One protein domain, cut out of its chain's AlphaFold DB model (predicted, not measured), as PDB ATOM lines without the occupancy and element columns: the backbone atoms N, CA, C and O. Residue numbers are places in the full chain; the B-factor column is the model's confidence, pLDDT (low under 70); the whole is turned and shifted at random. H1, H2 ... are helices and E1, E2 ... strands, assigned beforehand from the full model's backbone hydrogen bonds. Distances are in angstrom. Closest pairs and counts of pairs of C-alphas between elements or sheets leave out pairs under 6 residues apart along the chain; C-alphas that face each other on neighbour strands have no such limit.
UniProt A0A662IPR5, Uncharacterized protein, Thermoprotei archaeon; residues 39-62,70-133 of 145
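AT A GLANCE: This is residues 39 to 62 and 70 to 133 of the 145 residues of an uncharacterized protein of Thermoprotei archaeon (UniProt A0A662IPR5). With little regular structure, this is a small head, mostly loops, holding the short antiparallel ribbon E1 and E2; from it H1, then H2, lead away as a long arm, with residues 112 to 133 sticking out. The 88 printed residues are mostly helix by class, but only 33 are in named elements, in the order E1, E2, H1, H2. The whole is extended, radius of gyration of the C-alphas 20.2 A, spans 66 by 27 by 18 A.

HOW THE PARTS SIT: Going from Pro 39, find E1, residues 49 to 51, and its antiparallel neighbour E2, residues 90 to 92; N 50 and O 91 are 2.8 A apart, within hydrogen-bond range. H1, residues 104 to 113, is apart from E1. H2, residues 117 to 133, is apart from E1, E2 and H1. In both helices every O i to N i+4 pair is within hydrogen-bond range.

IN THESE COORDINATES: Find C-alpha 49, where E1 begins, at (-3.041, 9.222, 7.558). H1 runs 14.4 A; H2 runs 24.4 A to C-alpha 133 at (-7.256, 46.679, -23.730).

THE WHOLE: The C-alphas farthest apart, of Gly 79 and Gly 133, are 67.3 A apart. Residues 63 to 69 are cut out; C-alphas 62 and 70 are 7.7 A apart. The link E2 to H1 is long. Confidence is under 70 at residues 61 to 62, 70 and 109 to 118.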
ATOM      1  N   PRO A  39     -17.830  14.172  -1.614       72.88
ATOM      2  CA  PRO A  39     -16.431  14.132  -1.207       72.88
ATOM      3  C   PRO A  39     -16.140  12.816  -0.475       72.88
ATOM      4  O   PRO A  39     -16.898  12.431   0.421       72.88
ATOM      5  N   LYS A  40     -15.052  12.113  -0.828       83.12
ATOM      6  CA  LYS A  40     -14.801  10.795  -0.238       83.12
ATOM      7  C   LYS A  40     -14.364  10.927   1.216       83.12
ATOM      8  O   LYS A  40     -13.764  11.915   1.668       83.12
ATOM      9  N   GLN A  41     -14.696   9.883   1.964       86.94
ATOM     10  CA  GLN A  41     -14.261   9.727   3.341       86.94
ATOM     11  C   GLN A  41     -12.758   9.447   3.384       86.94
ATOM     12  O   GLN A  41     -12.172   8.910   2.446       86.94
ATOM     13  N   CYS A  42     -12.110   9.872   4.464       89.06
ATOM     14  CA  CYS A  42     -10.693   9.622   4.654       89.06
ATOM     15  C   CYS A  42     -10.467   8.193   5.152       89.06
ATOM     16  O   CYS A  42     -11.054   7.784   6.151       89.06
ATOM     17  N   ASP A  43      -9.561   7.464   4.506       88.38
ATOM     18  CA  ASP A  43      -9.233   6.091   4.885       88.38
ATOM     19  C   ASP A  43      -7.998   6.003   5.784       88.38
ATOM     20  O   ASP A  43      -6.994   6.688   5.575       88.38
ATOM     21  N   ALA A  44      -8.009   5.052   6.725       86.56
ATOM     22  CA  ALA A  44      -6.844   4.723   7.555       86.56
ATOM     23  C   ALA A  44      -5.640   4.238   6.720       86.56
ATOM     24  O   ALA A  44      -4.482   4.432   7.097       86.56
ATOM     25  N   LYS A  45      -5.924   3.618   5.564       86.38
ATOM     26  CA  LYS A  45      -4.937   3.121   4.590       86.38
ATOM     27  C   LYS A  45      -4.288   4.237   3.770       86.38
ATOM     28  O   LYS A  45      -3.322   3.972   3.060       86.38
ATOM     29  N   CYS A  46      -4.786   5.469   3.864       87.81
ATOM     30  CA  CYS A  46      -4.218   6.601   3.151       87.81
ATOM     31  C   CYS A  46      -2.751   6.831   3.555       87.81
ATOM     32  O   CYS A  46      -2.389   6.800   4.735       87.81
ATOM     33  N   GLU A  47      -1.906   7.140   2.574       87.44
ATOM     34  CA  GLU A  47      -0.486   7.429   2.782       87.44
ATOM     35  C   GLU A  47      -0.255   8.606   3.744       87.44
ATOM     36  O   GLU A  47       0.716   8.613   4.504       87.44
ATOM     37  N   PHE A  48      -1.173   9.578   3.776       90.12
ATOM     38  CA  PHE A  48      -1.077  10.770   4.625       90.12
ATOM     39  C   PHE A  48      -1.686  10.589   6.022       90.12
ATOM     40  O   PHE A  48      -1.495  11.457   6.876       90.12
ATOM     41  N   PHE A  49      -2.392   9.482   6.274       91.19
ATOM     42  CA  PHE A  49      -3.041   9.222   7.558       91.19
ATOM     43  C   PHE A  49      -2.004   8.896   8.640       91.19
ATOM     44  O   PHE A  49      -1.117   8.049   8.456       91.19
ATOM     45  N   ARG A  50      -2.082   9.586   9.779       91.69
ATOM     46  CA  ARG A  50      -1.199   9.400  10.936       91.69
ATOM     47  C   ARG A  50      -2.011   9.430  12.230       91.69
ATOM     48  O   ARG A  50      -3.003  10.139  12.353       91.69
ATOM     49  N   CYS A  51      -1.558   8.668  13.217       92.31
ATOM     50  CA  CYS A  51      -2.077   8.745  14.578       92.31
ATOM     51  C   CYS A  51      -1.237   9.759  15.367       92.31
ATOM     52  O   CYS A  51      -0.008   9.638  15.364       92.31
ATOM     53  N   ALA A  52      -1.866  10.705  16.068       91.62
ATOM     54  CA  ALA A  52      -1.167  11.683  16.910       91.62
ATOM     55  C   ALA A  52      -0.288  11.004  17.977       91.62
ATOM     56  O   ALA A  52       0.834  11.433  18.236       91.62
ATOM     57  N   LYS A  53      -0.756   9.872  18.518       91.12
ATOM     58  CA  LYS A  53      -0.016   9.043  19.479       91.12
ATOM     59  C   LYS A  53       0.986   8.072  18.851       91.12
ATOM     60  O   LYS A  53       1.599   7.278  19.555       91.12
ATOM     61  N   LYS A  54       1.129   8.078  17.521       90.25
ATOM     62  CA  LYS A  54       1.989   7.143  16.768       90.25
ATOM     63  C   LYS A  54       1.710   5.665  17.097       90.25
ATOM     64  O   LYS A  54       2.593   4.822  16.988       90.25
ATOM     65  N   ALA A  55       0.465   5.348  17.454       90.44
ATOM     66  CA  ALA A  55       0.051   4.008  17.858       90.44
ATOM     67  C   ALA A  55      -0.312   3.090  16.678       90.44
ATOM     68  O   ALA A  55      -0.617   1.925  16.892       90.44
ATOM     69  N   ILE A  56      -0.310   3.583  15.436       90.00
ATOM     70  CA  ILE A  56      -0.706   2.771  14.282       90.00
ATOM     71  C   ILE A  56       0.420   1.820  13.865       90.00
ATOM     72  O   ILE A  56       1.530   2.246  13.544       90.00
ATOM     73  N   ILE A  57       0.117   0.529  13.844       88.31
ATOM     74  CA  ILE A  57       1.004  -0.530  13.380       88.31
ATOM     75  C   ILE A  57       0.534  -0.949  11.991       88.31
ATOM     76  O   ILE A  57      -0.632  -1.287  11.784       88.31
ATOM     77  N   ARG A  58       1.465  -0.925  11.033       86.75
ATOM     78  CA  ARG A  58       1.265  -1.464   9.686       86.75
ATOM     79  C   ARG A  58       1.946  -2.829   9.625       86.75
ATOM     80  O   ARG A  58       3.148  -2.863   9.359       86.75
ATOM     81  N   PRO A  59       1.251  -3.936   9.943       78.94
ATOM     82  CA  PRO A  59       1.852  -5.250   9.807       78.94
ATOM     83  C   PRO A  59       2.240  -5.446   8.339       78.94
ATOM     84  O   PRO A  59       1.405  -5.323   7.441       78.94
ATOM     85  N   MET A  60       3.521  -5.714   8.084       71.50
ATOM     86  CA  MET A  60       3.946  -6.172   6.765       71.50
ATOM     87  C   MET A  60       3.254  -7.514   6.534       71.50
ATOM     88  O   MET A  60       3.401  -8.431   7.344       71.50
ATOM     89  N   GLY A  61       2.432  -7.598   5.487       65.94
ATOM     90  CA  GLY A  61       1.687  -8.815   5.182       65.94
ATOM     91  C   GLY A  61       2.644 -10.000   5.106       65.94
ATOM     92  O   GLY A  61       3.634  -9.945   4.382       65.94
ATOM     93  N   ASN A  62       2.378 -11.058   5.872       65.56
ATOM     94  CA  ASN A  62       3.177 -12.275   5.791       65.56
ATOM     95  C   ASN A  62       2.805 -12.990   4.481       65.56
ATOM     96  O   ASN A  62       1.653 -13.421   4.362       65.56
ATOM     97  N   GLN A  70      -3.353  -8.712   4.497       61.62
ATOM     98  CA  GLN A  70      -2.678  -7.605   3.832       61.62
ATOM     99  C   GLN A  70      -3.487  -6.313   3.995       61.62
ATOM    100  O   GLN A  70      -4.520  -6.100   3.364       61.62
ATOM    101  N   GLY A  71      -2.997  -5.422   4.857       70.75
ATOM    102  CA  GLY A  71      -3.515  -4.058   4.974       70.75
ATOM    103  C   GLY A  71      -4.498  -3.812   6.117       70.75
ATOM    104  O   GLY A  71      -5.108  -2.743   6.143       70.75
ATOM    105  N   VAL A  72      -4.639  -4.739   7.068       82.69
ATOM    106  CA  VAL A  72      -5.284  -4.436   8.355       82.69
ATOM    107  C   VAL A  72      -4.325  -3.586   9.182       82.69
ATOM    108  O   VAL A  72      -3.173  -3.955   9.396       82.69
ATOM    109  N   LEU A  73      -4.785  -2.415   9.613       86.94
ATOM    110  CA  LEU A  73      -4.016  -1.510  10.459       86.94
ATOM    111  C   LEU A  73      -4.416  -1.768  11.903       86.94
ATOM    112  O   LEU A  73      -5.602  -1.739  12.210       86.94
ATOM    113  N   ILE A  74      -3.440  -1.995  12.776       89.88
ATOM    114  CA  ILE A  74      -3.691  -2.342  14.179       89.88
ATOM    115  C   ILE A  74      -3.304  -1.155  15.059       89.88
ATOM    116  O   ILE A  74      -2.301  -0.480  14.810       89.88
ATOM    117  N   CYS A  75      -4.096  -0.878  16.087       91.88
ATOM    118  CA  CYS A  75      -3.761   0.085  17.122       91.88
ATOM    119  C   CYS A  75      -2.901  -0.587  18.199       91.88
ATOM    120  O   CYS A  75      -3.312  -1.568  18.806       91.88
ATOM    121  N   ARG A  76      -1.717  -0.044  18.482       90.81
ATOM    122  CA  ARG A  76      -0.829  -0.523  19.552       90.81
ATOM    123  C   ARG A  76      -1.458  -0.388  20.941       90.81
ATOM    124  O   ARG A  76      -1.138  -1.187  21.806       90.81
ATOM    125  N   GLU A  77      -2.296   0.628  21.158       89.44
ATOM    126  CA  GLU A  77      -2.887   0.885  22.481       89.44
ATOM    127  C   GLU A  77      -3.994  -0.111  22.827       89.44
ATOM    128  O   GLU A  77      -4.031  -0.602  23.947       89.44
ATOM    129  N   THR A  78      -4.885  -0.409  21.878       89.75
ATOM    130  CA  THR A  78      -6.021  -1.314  22.113       89.75
ATOM    131  C   THR A  78      -5.746  -2.745  21.660       89.75
ATOM    132  O   THR A  78      -6.419  -3.663  22.107       89.75
ATOM    133  N   GLY A  79      -4.771  -2.957  20.772       88.94
ATOM    134  CA  GLY A  79      -4.537  -4.246  20.115       88.94
ATOM    135  C   GLY A  79      -5.566  -4.586  19.030       88.94
ATOM    136  O   GLY A  79      -5.462  -5.642  18.410       88.94
ATOM    137  N   GLU A  80      -6.531  -3.699  18.776       89.56
ATOM    138  CA  GLU A  80      -7.631  -3.893  17.827       89.56
ATOM    139  C   GLU A  80      -7.368  -3.209  16.478       89.56
ATOM    140  O   GLU A  80      -6.396  -2.466  16.299       89.56
ATOM    141  N   GLU A  81      -8.261  -3.431  15.515       90.00
ATOM    142  CA  GLU A  81      -8.229  -2.740  14.228       90.00
ATOM    143  C   GLU A  81      -8.404  -1.222  14.381       90.00
ATOM    144  O   GLU A  81      -9.141  -0.707  15.224       90.00
ATOM    145  N   CYS A  82      -7.704  -0.466  13.541       90.94
ATOM    146  CA  CYS A  82      -7.744   0.986  13.573       90.94
ATOM    147  C   CYS A  82      -9.107   1.512  13.092       90.94
ATOM    148  O   CYS A  82      -9.487   1.308  11.942       90.94
ATOM    149  N   LEU A  83      -9.772   2.318  13.928       90.38
ATOM    150  CA  LEU A  83     -11.049   2.989  13.622       90.38
ATOM    151  C   LEU A  83     -10.962   4.063  12.512       90.38
ATOM    152  O   LEU A  83     -11.967   4.687  12.161       90.38
ATOM    153  N   GLY A  84      -9.763   4.333  11.986       90.25
ATOM    154  CA  GLY A  84      -9.525   5.300  10.915       90.25
ATOM    155  C   GLY A  84      -9.921   6.734  11.285       90.25
ATOM    156  O   GLY A  84      -9.496   7.214  12.339       90.25
ATOM    157  N   PRO A  85     -10.705   7.447  10.451       89.56
ATOM    158  CA  PRO A  85     -11.031   8.862  10.659       89.56
ATOM    159  C   PRO A  85     -11.917   9.108  11.887       89.56
ATOM    160  O   PRO A  85     -11.995  10.237  12.355       89.56
ATOM    161  N   LYS A  86     -12.577   8.068  12.416       89.69
ATOM    162  CA  LYS A  86     -13.419   8.159  13.619       89.69
ATOM    163  C   LYS A  86     -12.603   8.185  14.916       89.69
ATOM    164  O   LYS A  86     -13.151   8.456  15.978       89.69
ATOM    165  N   CYS A  87     -11.310   7.869  14.856       90.25
ATOM    166  CA  CYS A  87     -10.448   7.894  16.030       90.25
ATOM    167  C   CYS A  87     -10.187   9.341  16.477       90.25
ATOM    168  O   CYS A  87      -9.798  10.178  15.669       90.25
ATOM    169  N   GLN A  88     -10.295   9.620  17.780       90.00
ATOM    170  CA  GLN A  88      -9.990  10.938  18.358       90.00
ATOM    171  C   GLN A  88      -8.552  11.407  18.069       90.00
ATOM    172  O   GLN A  88      -8.280  12.601  17.995       90.00
ATOM    173  N   TYR A  89      -7.626  10.464  17.883       91.19
ATOM    174  CA  TYR A  89      -6.217  10.734  17.587       91.19
ATOM    175  C   TYR A  89      -5.898  10.680  16.084       91.19
ATOM    176  O   TYR A  89      -4.722  10.622  15.712       91.19
ATOM    177  N   ALA A  90      -6.914  10.643  15.217       92.06
ATOM    178  CA  ALA A  90      -6.740  10.651  13.772       92.06
ATOM    179  C   ALA A  90      -6.241  12.019  13.297       92.06
ATOM    180  O   ALA A  90      -6.841  13.056  13.563       92.06
ATOM    181  N   THR A  91      -5.135  12.017  12.558       92.44
ATOM    182  CA  THR A  91      -4.531  13.227  11.994       92.44
ATOM    183  C   THR A  91      -4.075  12.969  10.563       92.44
ATOM    184  O   THR A  91      -3.771  11.842  10.171       92.44
ATOM    185  N   CYS A  92      -4.025  14.021   9.753       91.94
ATOM    186  CA  CYS A  92      -3.476  13.963   8.403       91.94
ATOM    187  C   CYS A  92      -2.217  14.822   8.353       91.94
ATOM    188  O   CYS A  92      -2.251  15.962   8.803       91.94
ATOM    189  N   ILE A  93      -1.137  14.319   7.750       91.75
ATOM    190  CA  ILE A  93       0.123  15.078   7.602       91.75
ATOM    191  C   ILE A  93      -0.103  16.412   6.883       91.75
ATOM    192  O   ILE A  93       0.543  17.408   7.184       91.75
ATOM    193  N   ARG A  94      -1.039  16.440   5.931       89.50
ATOM    194  CA  ARG A  94      -1.386  17.640   5.159       89.50
ATOM    195  C   ARG A  94      -2.454  18.508   5.834       89.50
ATOM    196  O   ARG A  94      -2.986  19.401   5.184       89.50
ATOM    197  N   ASN A  95      -2.821  18.216   7.085       89.00
ATOM    198  CA  ASN A  95      -3.896  18.887   7.827       89.00
ATOM    199  C   ASN A  95      -5.215  18.964   7.038       89.00
ATOM    200  O   ASN A  95      -5.943  19.952   7.088       89.00
ATOM    201  N   ALA A  96      -5.499  17.916   6.261       89.38
ATOM    202  CA  ALA A  96      -6.654  17.853   5.375       89.38
ATOM    203  C   ALA A  96      -7.773  16.940   5.898       89.38
ATOM    204  O   ALA A  96      -8.752  16.740   5.195       89.38
ATOM    205  N   LEU A  97      -7.646  16.360   7.092       90.06
ATOM    206  CA  LEU A  97      -8.725  15.574   7.689       90.06
ATOM    207  C   LEU A  97      -9.730  16.529   8.340       90.06
ATOM    208  O   LEU A  97      -9.377  17.247   9.273       90.06
ATOM    209  N   LEU A  98     -10.960  16.560   7.829       88.88
ATOM    210  CA  LEU A  98     -12.053  17.329   8.426       88.88
ATOM    211  C   LEU A  98     -12.635  16.574   9.636       88.88
ATOM    212  O   LEU A  98     -12.625  15.342   9.629       88.88
ATOM    213  N   PRO A  99     -13.223  17.272  10.628       85.75
ATOM    214  CA  PRO A  99     -13.854  16.631  11.790       85.75
ATOM    215  C   PRO A  99     -15.021  15.706  11.408       85.75
ATOM    216  O   PRO A  99     -15.336  14.775  12.137       85.75
ATOM    217  N   ASN A 100     -15.615  15.905  10.227       85.56
ATOM    218  CA  ASN A 100     -16.655  15.034   9.670       85.56
ATOM    219  C   ASN A 100     -16.098  13.717   9.085       85.56
ATOM    220  O   ASN A 100     -16.852  12.927   8.527       85.56
ATOM    221  N   GLY A 101     -14.778  13.503   9.126       86.12
ATOM    222  CA  GLY A 101     -14.105  12.346   8.527       86.12
ATOM    223  C   GLY A 101     -13.891  12.443   7.012       86.12
ATOM    224  O   GLY A 101     -13.488  11.467   6.385       86.12
ATOM    225  N   ILE A 102     -14.144  13.609   6.414       89.12
ATOM    226  CA  ILE A 102     -14.012  13.854   4.970       89.12
ATOM    227  C   ILE A 102     -12.580  14.279   4.624       89.12
ATOM    228  O   ILE A 102     -11.933  15.017   5.377       89.12
ATOM    229  N   CYS A 103     -12.089  13.854   3.457       89.56
ATOM    230  CA  CYS A 103     -10.811  14.313   2.931       89.56
ATOM    231  C   CYS A 103     -10.925  15.729   2.336       89.56
ATOM    232  O   CYS A 103     -11.493  15.957   1.268       89.56
ATOM    233  N   GLY A 104     -10.316  16.705   3.000       85.62
ATOM    234  CA  GLY A 104     -10.246  18.097   2.567       85.62
ATOM    235  C   GLY A 104      -9.459  18.315   1.272       85.62
ATOM    236  O   GLY A 104      -9.646  19.344   0.627       85.62
ATOM    237  N   LEU A 105      -8.597  17.372   0.866       83.94
ATOM    238  CA  LEU A 105      -7.919  17.441  -0.437       83.94
ATOM    239  C   LEU A 105      -8.929  17.274  -1.568       83.94
ATOM    240  O   LEU A 105      -8.980  18.103  -2.471       83.94
ATOM    241  N   GLU A 106      -9.772  16.254  -1.471       78.75
ATOM    242  CA  GLU A 106     -10.798  15.981  -2.471       78.75
ATOM    243  C   GLU A 106     -11.893  17.039  -2.446       78.75
ATOM    244  O   GLU A 106     -12.270  17.556  -3.490       78.75
ATOM    245  N   TYR A 107     -12.307  17.476  -1.254       77.88
ATOM    246  CA  TYR A 107     -13.276  18.562  -1.117       77.88
ATOM    247  C   TYR A 107     -12.818  19.871  -1.790       77.88
ATOM    248  O   TYR A 107     -13.622  20.603  -2.371       77.88
ATOM    249  N   ARG A 108     -11.516  20.191  -1.736       71.50
ATOM    250  CA  ARG A 108     -10.949  21.362  -2.428       71.50
ATOM    251  C   ARG A 108     -10.875  21.169  -3.940       71.50
ATOM    252  O   ARG A 108     -11.021  22.150  -4.668       71.50
ATOM    253  N   MET A 109     -10.608  19.948  -4.400       68.38
ATOM    254  CA  MET A 109     -10.599  19.624  -5.826       68.38
ATOM    255  C   MET A 109     -12.009  19.725  -6.412       68.38
ATOM    256  O   MET A 109     -12.180  20.398  -7.424       68.38
ATOM    257  N   GLU A 110     -13.011  19.192  -5.713       65.00
ATOM    258  CA  GLU A 110     -14.418  19.272  -6.112       65.00
ATOM    259  C   GLU A 110     -14.877  20.729  -6.231       65.00
ATOM    260  O   GLU A 110     -15.322  21.172  -7.282       65.00
ATOM    261  N   LYS A 111     -14.632  21.553  -5.204       62.44
ATOM    262  CA  LYS A 111     -14.961  22.990  -5.250       62.44
ATOM    263  C   LYS A 111     -14.304  23.757  -6.396       62.44
ATOM    264  O   LYS A 111     -14.799  24.815  -6.780       62.44
ATOM    265  N   ARG A 112     -13.159  23.290  -6.900       61.47
ATOM    266  CA  ARG A 112     -12.519  23.903  -8.068       61.47
ATOM    267  C   ARG A 112     -13.281  23.566  -9.350       61.47
ATOM    268  O   ARG A 112     -13.331  24.427 -10.219       61.47
ATOM    269  N   HIS A 113     -13.844  22.364  -9.435       60.06
ATOM    270  CA  HIS A 113     -14.555  21.847 -10.601       60.06
ATOM    271  C   HIS A 113     -16.037  22.267 -10.637       60.06
ATOM    272  O   HIS A 113     -16.583  22.487 -11.709       60.06
ATOM    273  N   VAL A 114     -16.674  22.476  -9.479       59.62
ATOM    274  CA  VAL A 114     -18.084  22.917  -9.358       59.62
ATOM    275  C   VAL A 114     -18.226  24.445  -9.467       59.62
ATOM    276  O   VAL A 114     -19.083  25.063  -8.836       59.62
ATOM    277  N   ARG A 115     -17.372  25.126 -10.239       60.72
ATOM    278  CA  ARG A 115     -17.691  26.514 -10.610       60.72
ATOM    279  C   ARG A 115     -18.830  26.465 -11.620       60.72
ATOM    280  O   ARG A 115     -18.777  25.689 -12.564       60.72
ATOM    281  N   SER A 116     -19.864  27.281 -11.408       68.12
ATOM    282  CA  SER A 116     -20.924  27.423 -12.410       68.12
ATOM    283  C   SER A 116     -20.288  27.839 -13.736       68.12
ATOM    284  O   SER A 116     -19.438  28.734 -13.751       68.12
ATOM    285  N   ILE A 117     -20.724  27.218 -14.833       68.38
ATOM    286  CA  ILE A 117     -20.293  27.531 -16.201       68.38
ATOM    287  C   ILE A 117     -20.360  29.050 -16.439       68.38
ATOM    288  O   ILE A 117     -19.431  29.646 -16.978       68.38
ATOM    289  N   GLU A 118     -21.396  29.714 -15.921       69.75
ATOM    290  CA  GLU A 118     -21.582  31.166 -16.012       69.75
ATOM    291  C   GLU A 118     -20.456  31.970 -15.337       69.75
ATOM    292  O   GLU A 118     -20.038  33.019 -15.830       69.75
ATOM    293  N   GLN A 119     -19.946  31.495 -14.197       76.31
ATOM    294  CA  GLN A 119     -18.849  32.151 -13.477       76.31
ATOM    295  C   GLN A 119     -17.508  31.964 -14.187       76.31
ATOM    296  O   GLN A 119     -16.623  32.813 -14.062       76.31
ATOM    297  N   GLU A 120     -17.338  30.856 -14.905       76.00
ATOM    298  CA  GLU A 120     -16.150  30.633 -15.722       76.00
ATOM    299  C   GLU A 120     -16.167  31.526 -16.960       76.00
ATOM    300  O   GLU A 120     -15.180  32.225 -17.193       76.00
ATOM    301  N   VAL A 121     -17.297  31.598 -17.674       83.19
ATOM    302  CA  VAL A 121     -17.478  32.473 -18.846       83.19
ATOM    303  C   VAL A 121     -17.162  33.930 -18.501       83.19
ATOM    304  O   VAL A 121     -16.315  34.527 -19.162       83.19
ATOM    305  N   LYS A 122     -17.708  34.470 -17.400       82.69
ATOM    306  CA  LYS A 122     -17.410  35.848 -16.957       82.69
ATOM    307  C   LYS A 122     -15.916  36.095 -16.738       82.69
ATOM    308  O   LYS A 122     -15.375  37.107 -17.172       82.69
ATOM    309  N   LYS A 123     -15.210  35.147 -16.112       81.81
ATOM    310  CA  LYS A 123     -13.757  35.262 -15.899       81.81
ATOM    311  C   LYS A 123     -12.964  35.171 -17.196       81.81
ATOM    312  O   LYS A 123     -11.890  35.766 -17.288       81.81
ATOM    313  N   PHE A 124     -13.432  34.392 -18.167       83.88
ATOM    314  CA  PHE A 124     -12.818  34.358 -19.489       83.88
ATOM    315  C   PHE A 124     -13.023  35.692 -20.207       83.88
ATOM    316  O   PHE A 124     -12.037  36.268 -20.664       83.88
ATOM    317  N   GLU A 125     -14.239  36.231 -20.227       85.94
ATOM    318  CA  GLU A 125     -14.553  37.531 -20.836       85.94
ATOM    319  C   GLU A 125     -13.734  38.678 -20.227       85.94
ATOM    320  O   GLU A 125     -13.130  39.460 -20.962       85.94
ATOM    321  N   GLU A 126     -13.619  38.737 -18.897       87.19
ATOM    322  CA  GLU A 126     -12.768  39.709 -18.195       87.19
ATOM    323  C   GLU A 126     -11.288  39.576 -18.580       87.19
ATOM    324  O   GLU A 126     -10.577  40.571 -18.732       87.19
ATOM    325  N   LYS A 127     -10.779  38.351 -18.754       85.19
ATOM    326  CA  LYS A 127      -9.398  38.146 -19.212       85.19
ATOM    327  C   LYS A 127      -9.218  38.621 -20.650       85.19
ATOM    328  O   LYS A 127      -8.242  39.318 -20.922       85.19
ATOM    329  N   TYR A 128     -10.138  38.284 -21.551       85.50
ATOM    330  CA  TYR A 128     -10.071  38.706 -22.951       85.50
ATOM    331  C   TYR A 128     -10.163  40.228 -23.094       85.50
ATOM    332  O   TYR A 128      -9.371  40.812 -23.833       85.50
ATOM    333  N   SER A 129     -11.054  40.889 -22.353       82.12
ATOM    334  CA  SER A 129     -11.201  42.349 -22.399       82.12
ATOM    335  C   SER A 129      -9.955  43.072 -21.878       82.12
ATOM    336  O   SER A 129      -9.485  44.020 -22.510       82.12
ATOM    337  N   ASN A 130      -9.346  42.573 -20.800       83.19
ATOM    338  CA  ASN A 130      -8.089  43.101 -20.267       83.19
ATOM    339  C   ASN A 130      -6.910  42.901 -21.229       83.19
ATOM    340  O   ASN A 130      -6.045  43.770 -21.346       83.19
ATOM    341  N   VAL A 131      -6.859  41.764 -21.925       82.94
ATOM    342  CA  VAL A 131      -5.838  41.486 -22.942       82.94
ATOM    343  C   VAL A 131      -6.027  42.405 -24.153       82.94
ATOM    344  O   VAL A 131      -5.077  43.072 -24.555       82.94
ATOM    345  N   LEU A 132      -7.247  42.535 -24.677       78.44
ATOM    346  CA  LEU A 132      -7.568  43.441 -25.788       78.44
ATOM    347  C   LEU A 132      -7.287  44.911 -25.447       78.44
ATOM    348  O   LEU A 132      -6.758  45.647 -26.280       78.44
ATOM    349  N   GLY A 133      -7.579  45.336 -24.216       77.12
ATOM    350  CA  GLY A 133      -7.256  46.679 -23.730       77.12
ATOM    351  C   GLY A 133      -5.757  46.987 -23.784       77.12
ATOM    352  O   GLY A 133      -5.374  48.099 -24.140       77.12
TER     353      GLY A 133